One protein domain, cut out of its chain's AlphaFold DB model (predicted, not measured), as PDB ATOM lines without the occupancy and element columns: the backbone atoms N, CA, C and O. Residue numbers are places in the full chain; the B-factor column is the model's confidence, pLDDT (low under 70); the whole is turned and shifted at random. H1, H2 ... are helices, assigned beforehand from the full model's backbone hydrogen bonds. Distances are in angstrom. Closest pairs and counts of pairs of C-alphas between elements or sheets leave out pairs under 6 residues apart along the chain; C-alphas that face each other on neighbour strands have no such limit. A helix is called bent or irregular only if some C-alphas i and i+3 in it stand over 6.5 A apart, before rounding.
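This is residues 297 to 345 of the 382 residues of an uncharacterized protein of Salpingoeca rosetta (strain ATCC 50818 / BSB-021) (UniProt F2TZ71). Two long helices make an open V, joined at one end by a tight link at residues 321 to 325, with nothing between their bodies. The first side of the V is H1, kinked partway into arms H1a and H1b; the second is H2, which folds back from the link. The printed part has 49 residues, with two named helices in the order H1, H2 and no named strand, and its class is all helix. It is loose, with a radius of gyration of the C-alphas of 13.2 A, and only just flat, spanning 38 by 25 by 13 A.

H1, residues 297 to 320, was assigned as one helix by its hydrogen bonds but is bent: C-alphas 305 and 308 are 7.0 A apart. Its arms, H1a at residues 297 to 305 and H1b at residues 308 to 320, stand at a steep tilt of 47 degrees. H2, residues 326 to 345, is apart from both arms, with no C-alpha of H2 within 8 A of either. Every O i to N i+4 pair is within hydrogen-bond range in H1b and H2, and 4 of 5 are in H1a.

H1a begins at C-alpha 297, (-48.413, -30.781, -1.330), and measures 12.7 A from first to last C-alpha. H1b measures 18.1 A and ends at C-alpha 320, (-36.494, -38.255, 29.342). H2 measures 28.8 A and ends at C-alpha 345, (-59.222, -23.362, 17.586).

The two C-alphas farthest apart are those of Thr 298 and Leu 323, at 38.6 A. The first and last printed C-alphas are 23.0 A apart. Residues 297 to 316, 322 to 328 and 330 to 345 stand free. The printed part has no cut. Its mean pLDDT is 74.5, and residues 297 to 304, 307 and 314 are under 70.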
ATOM      1  N   TRP A 297     -49.806 -31.043  -0.969       62.97
ATOM      2  CA  TRP A 297     -48.413 -30.781  -1.330       62.97
ATOM      3  C   TRP A 297     -47.799 -29.584  -0.610       62.97
ATOM      4  O   TRP A 297     -46.683 -29.663  -0.093       62.97
ATOM      5  N   THR A 298     -48.519 -28.463  -0.552       67.06
ATOM      6  CA  THR A 298     -48.039 -27.273   0.163       67.06
ATOM      7  C   THR A 298     -47.908 -27.560   1.657       67.06
ATOM      8  O   THR A 298     -46.918 -27.170   2.278       67.06
ATOM      9  N   CYS A 299     -48.865 -28.305   2.220       66.88
ATOM     10  CA  CYS A 299     -48.835 -28.724   3.616       66.88
ATOM     11  C   CYS A 299     -47.669 -29.686   3.893       66.88
ATOM     12  O   CYS A 299     -46.953 -29.496   4.871       66.88
ATOM     13  N   GLN A 300     -47.401 -30.643   2.999       67.81
ATOM     14  CA  GLN A 300     -46.248 -31.540   3.100       67.81
ATOM     15  C   GLN A 300     -44.932 -30.785   3.161       67.81
ATOM     16  O   GLN A 300     -44.127 -31.062   4.040       67.81
ATOM     17  N   LYS A 301     -44.680 -29.869   2.216       67.56
ATOM     18  CA  LYS A 301     -43.402 -29.145   2.162       67.56
ATOM     19  C   LYS A 301     -43.138 -28.409   3.470       67.56
ATOM     20  O   LYS A 301     -42.012 -28.398   3.946       67.56
ATOM     21  N   GLN A 302     -44.184 -27.845   4.067       69.62
ATOM     22  CA  GLN A 302     -44.093 -27.190   5.367       69.62
ATOM     23  C   GLN A 302     -43.881 -28.197   6.504       69.62
ATOM     24  O   GLN A 302     -43.021 -27.983   7.354       69.62
ATOM     25  N   LEU A 303     -44.607 -29.319   6.501       69.44
ATOM     26  CA  LEU A 303     -44.491 -30.344   7.537       69.44
ATOM     27  C   LEU A 303     -43.125 -31.047   7.503       69.44
ATOM     28  O   LEU A 303     -42.532 -31.288   8.548       69.44
ATOM     29  N   ALA A 304     -42.599 -31.330   6.313       66.06
ATOM     30  CA  ALA A 304     -41.312 -31.984   6.097       66.06
ATOM     31  C   ALA A 304     -40.142 -31.168   6.666       66.06
ATOM     32  O   ALA A 304     -39.190 -31.757   7.166       66.06
ATOM     33  N   LEU A 305     -40.235 -29.832   6.662       72.19
ATOM     34  CA  LEU A 305     -39.249 -28.957   7.310       72.19
ATOM     35  C   LEU A 305     -39.294 -29.055   8.844       72.19
ATOM     36  O   LEU A 305     -38.274 -28.887   9.502       72.19
ATOM     37  N   MET A 306     -40.469 -29.326   9.417       71.38
ATOM     38  CA  MET A 306     -40.673 -29.393  10.870       71.38
ATOM     39  C   MET A 306     -40.453 -30.798  11.445       71.38
ATOM     40  O   MET A 306     -40.139 -30.942  12.626       71.38
ATOM     41  N   MET A 307     -40.611 -31.838  10.623       68.94
ATOM     42  CA  MET A 307     -40.535 -33.244  11.028       68.94
ATOM     43  C   MET A 307     -39.210 -33.655  11.693       68.94
ATOM     44  O   MET A 307     -39.288 -34.367  12.691       68.94
ATOM     45  N   PRO A 308     -38.014 -33.233  11.228       70.06
ATOM     46  CA  PRO A 308     -36.752 -33.607  11.869       70.06
ATOM     47  C   PRO A 308     -36.639 -33.067  13.295       70.06
ATOM     48  O   PRO A 308     -36.278 -33.803  14.208       70.06
ATOM     49  N   GLU A 309     -37.018 -31.806  13.504       73.69
ATOM     50  CA  GLU A 309     -37.004 -31.189  14.833       73.69
ATOM     51  C   GLU A 309     -38.081 -31.801  15.736       73.69
ATOM     52  O   GLU A 309     -37.843 -32.060  16.912       73.69
ATOM     53  N   MET A 310     -39.257 -32.105  15.181       70.75
ATOM     54  CA  MET A 310     -40.314 -32.794  15.919       70.75
ATOM     55  C   MET A 310     -39.896 -34.216  16.315       70.75
ATOM     56  O   MET A 310     -40.167 -34.632  17.439       70.75
ATOM     57  N   ARG A 311     -39.203 -34.939  15.427       72.00
ATOM     58  CA  ARG A 311     -38.636 -36.266  15.694       72.00
ATOM     59  C   ARG A 311     -37.568 -36.191  16.779       72.00
ATOM     60  O   ARG A 311     -37.688 -36.913  17.756       72.00
ATOM     61  N   ARG A 312     -36.612 -35.262  16.662       72.62
ATOM     62  CA  ARG A 312     -35.571 -35.027  17.672       72.62
ATOM     63  C   ARG A 312     -36.180 -34.777  19.047       72.62
ATOM     64  O   ARG A 312     -35.809 -35.435  20.007       72.62
ATOM     65  N   ARG A 313     -37.187 -33.904  19.129       74.19
ATOM     66  CA  ARG A 313     -37.889 -33.640  20.392       74.19
ATOM     67  C   ARG A 313     -38.704 -34.821  20.892       74.19
ATOM     68  O   ARG A 313     -38.868 -34.965  22.096       74.19
ATOM     69  N   MET A 314     -39.265 -35.639  20.005       68.38
ATOM     70  CA  MET A 314     -39.935 -36.873  20.413       68.38
ATOM     71  C   MET A 314     -38.946 -37.895  20.969       68.38
ATOM     72  O   MET A 314     -39.272 -38.534  21.962       68.38
ATOM     73  N   ASP A 315     -37.767 -38.012  20.363       74.19
ATOM     74  CA  ASP A 315     -36.715 -38.929  20.792       74.19
ATOM     75  C   ASP A 315     -36.107 -38.460  22.132       74.19
ATOM     76  O   ASP A 315     -36.075 -39.238  23.079       74.19
ATOM     77  N   GLU A 316     -35.775 -37.168  22.281       77.19
ATOM     78  CA  GLU A 316     -35.345 -36.552  23.557       77.19
ATOM     79  C   GLU A 316     -36.371 -36.767  24.669       77.19
ATOM     80  O   GLU A 316     -36.045 -37.100  25.805       77.19
ATOM     81  N   ARG A 317     -37.650 -36.615  24.329       71.88
ATOM     82  CA  ARG A 317     -38.751 -36.854  25.252       71.88
ATOM     83  C   ARG A 317     -38.865 -38.337  25.620       71.88
ATOM     84  O   ARG A 317     -39.197 -38.677  26.753       71.88
ATOM     85  N   ASP A 318     -38.663 -39.241  24.669       72.62
ATOM     86  CA  ASP A 318     -38.727 -40.676  24.930       72.62
ATOM     87  C   ASP A 318     -37.537 -41.150  25.787       72.62
ATOM     88  O   ASP A 318     -37.737 -42.040  26.623       72.62
ATOM     89  N   GLU A 319     -36.371 -40.506  25.658       79.38
ATOM     90  CA  GLU A 319     -35.220 -40.629  26.566       79.38
ATOM     91  C   GLU A 319     -35.530 -40.072  27.966       79.38
ATOM     92  O   GLU A 319     -35.330 -40.767  28.963       79.38
ATOM     93  N   GLU A 320     -36.100 -38.867  28.064       76.56
ATOM     94  CA  GLU A 320     -36.494 -38.255  29.342       76.56
ATOM     95  C   GLU A 320     -37.532 -39.115  30.082       76.56
ATOM     96  O   GLU A 320     -37.478 -39.306  31.299       76.56
ATOM     97  N   TYR A 321     -38.451 -39.724  29.332       74.38
ATOM     98  CA  TYR A 321     -39.466 -40.610  29.881       74.38
ATOM     99  C   TYR A 321     -39.066 -42.083  29.876       74.38
ATOM    100  O   TYR A 321     -39.946 -42.926  30.058       74.38
ATOM    101  N   LEU A 322     -37.800 -42.459  29.685       76.94
ATOM    102  CA  LEU A 322     -37.400 -43.869  29.567       76.94
ATOM    103  C   LEU A 322     -37.892 -44.726  30.753       76.94
ATOM    104  O   LEU A 322     -38.360 -45.846  30.554       76.94
ATOM    105  N   LEU A 323     -37.903 -44.151  31.960       78.50
ATOM    106  CA  LEU A 323     -38.355 -44.793  33.203       78.50
ATOM    107  C   LEU A 323     -39.860 -44.625  33.497       78.50
ATOM    108  O   LEU A 323     -40.377 -45.197  34.456       78.50
ATOM    109  N   MET A 324     -40.588 -43.843  32.695       79.94
ATOM    110  CA  MET A 324     -41.988 -43.520  32.966       79.94
ATOM    111  C   MET A 324     -42.940 -44.644  32.506       79.94
ATOM    112  O   MET A 324     -42.821 -45.143  31.379       79.94
ATOM    113  N   PRO A 325     -43.955 -45.015  33.311       80.06
ATOM    114  CA  PRO A 325     -44.954 -46.002  32.914       80.06
ATOM    115  C   PRO A 325     -45.707 -45.601  31.634       80.06
ATOM    116  O   PRO A 325     -46.115 -44.451  31.455       80.06
ATOM    117  N   ARG A 326     -45.975 -46.574  30.749       78.25
ATOM    118  CA  ARG A 326     -46.583 -46.347  29.416       78.25
ATOM    119  C   ARG A 326     -47.908 -45.570  29.439       78.25
ATOM    120  O   ARG A 326     -48.216 -44.872  28.475       78.25
ATOM    121  N   HIS A 327     -48.711 -45.693  30.497       79.69
ATOM    122  CA  HIS A 327     -49.989 -44.985  30.601       79.69
ATOM    123  C   HIS A 327     -49.796 -43.480  30.851       79.69
ATOM    124  O   HIS A 327     -50.479 -42.686  30.210       79.69
ATOM    125  N   PHE A 328     -48.816 -43.081  31.669       76.00
ATOM    126  CA  PHE A 328     -48.475 -41.669  31.891       76.00
ATOM    127  C   PHE A 328     -47.988 -40.994  30.603       76.00
ATOM    128  O   PHE A 328     -48.498 -39.932  30.246       76.00
ATOM    129  N   LYS A 329     -47.118 -41.670  29.833       74.69
ATOM    130  CA  LYS A 329     -46.670 -41.191  28.509       74.69
ATOM    131  C   LYS A 329     -47.847 -40.906  27.567       74.69
ATOM    132  O   LYS A 329     -47.902 -39.870  26.907       74.69
ATOM    133  N   ARG A 330     -48.829 -41.819  27.524       76.75
ATOM    134  CA  ARG A 330     -50.039 -41.667  26.694       76.75
ATOM    135  C   ARG A 330     -50.906 -40.490  27.146       76.75
ATOM    136  O   ARG A 330     -51.453 -39.800  26.289       76.75
ATOM    137  N   TYR A 331     -51.042 -40.255  28.452       81.38
ATOM    138  CA  TYR A 331     -51.813 -39.121  28.972       81.38
ATOM    139  C   TYR A 331     -51.148 -37.778  28.674       81.38
ATOM    140  O   TYR A 331     -51.834 -36.872  28.208       81.38
ATOM    141  N   GLN A 332     -49.832 -37.660  28.855       75.69
ATOM    142  CA  GLN A 332     -49.107 -36.434  28.517       75.69
ATOM    143  C   GLN A 332     -49.188 -36.117  27.022       75.69
ATOM    144  O   GLN A 332     -49.491 -34.983  26.659       75.69
ATOM    145  N   LEU A 333     -49.023 -37.120  26.149       76.81
ATOM    146  CA  LEU A 333     -49.188 -36.927  24.706       76.81
ATOM    147  C   LEU A 333     -50.600 -36.429  24.362       76.81
ATOM    148  O   LEU A 333     -50.752 -35.487  23.586       76.81
ATOM    149  N   LYS A 334     -51.634 -37.031  24.969       79.44
ATOM    150  CA  LYS A 334     -53.026 -36.596  24.793       79.44
ATOM    151  C   LYS A 334     -53.234 -35.164  25.278       79.44
ATOM    152  O   LYS A 334     -53.884 -34.402  24.575       79.44
ATOM    153  N   MET A 335     -52.675 -34.786  26.428       76.94
ATOM    154  CA  MET A 335     -52.780 -33.424  26.959       76.94
ATOM    155  C   MET A 335     -52.115 -32.397  26.044       76.94
ATOM    156  O   MET A 335     -52.723 -31.374  25.741       76.94
ATOM    157  N   VAL A 336     -50.904 -32.681  25.560       77.56
ATOM    158  CA  VAL A 336     -50.189 -31.800  24.624       77.56
ATOM    159  C   VAL A 336     -50.966 -31.658  23.317       77.56
ATOM    160  O   VAL A 336     -51.164 -30.541  22.845       77.56
ATOM    161  N   ALA A 337     -51.479 -32.763  22.766       75.75
ATOM    162  CA  ALA A 337     -52.325 -32.722  21.577       75.75
ATOM    163  C   ALA A 337     -53.594 -31.884  21.809       75.75
ATOM    164  O   ALA A 337     -53.954 -31.075  20.958       75.75
ATOM    165  N   PHE A 338     -54.235 -32.023  22.974       81.81
ATOM    166  CA  PHE A 338     -55.432 -31.260  23.335       81.81
ATOM    167  C   PHE A 338     -55.148 -29.760  23.462       81.81
ATOM    168  O   PHE A 338     -55.928 -28.938  22.981       81.81
ATOM    169  N   LEU A 339     -54.021 -29.392  24.077       76.50
ATOM    170  CA  LEU A 339     -53.584 -28.002  24.203       76.50
ATOM    171  C   LEU A 339     -53.273 -27.388  22.835       76.50
ATOM    172  O   LEU A 339     -53.765 -26.300  22.541       76.50
ATOM    173  N   ALA A 340     -52.553 -28.111  21.977       75.25
ATOM    174  CA  ALA A 340     -52.266 -27.669  20.615       75.25
ATOM    175  C   ALA A 340     -53.554 -27.478  19.792       75.25
ATOM    176  O   ALA A 340     -53.702 -26.481  19.086       75.25
ATOM    177  N   PHE A 341     -54.522 -28.393  19.923       79.38
ATOM    178  CA  PHE A 341     -55.817 -28.281  19.244       79.38
ATOM    179  C   PHE A 341     -56.642 -27.099  19.759       79.38
ATOM    180  O   PHE A 341     -57.237 -26.365  18.970       79.38
ATOM    181  N   ARG A 342     -56.656 -26.877  21.079       83.19
ATOM    182  CA  ARG A 342     -57.304 -25.714  21.695       83.19
ATOM    183  C   ARG A 342     -56.702 -24.413  21.170       83.19
ATOM    184  O   ARG A 342     -57.447 -23.502  20.827       83.19
ATOM    185  N   GLU A 343     -55.379 -24.327  21.089       79.56
ATOM    186  CA  GLU A 343     -54.696 -23.132  20.598       79.56
ATOM    187  C   GLU A 343     -54.976 -22.878  19.110       79.56
ATOM    188  O   GLU A 343     -55.238 -21.743  18.712       79.56
ATOM    189  N   LEU A 344     -55.032 -23.934  18.292       76.88
ATOM    190  CA  LEU A 344     -55.456 -23.837  16.897       76.88
ATOM    191  C   LEU A 344     -56.890 -23.291  16.777       76.88
ATOM    192  O   LEU A 344     -57.137 -22.381  15.987       76.88
ATOM    193  N   LEU A 345     -57.827 -23.814  17.576       77.38
ATOM    194  CA  LEU A 345     -59.222 -23.362  17.586       77.38
ATOM    195  C   LEU A 345     -59.352 -21.895  18.005       77.38
ATOM    196  O   LEU A 345     -60.153 -21.165  17.421       77.38
TER     197      LEU A 345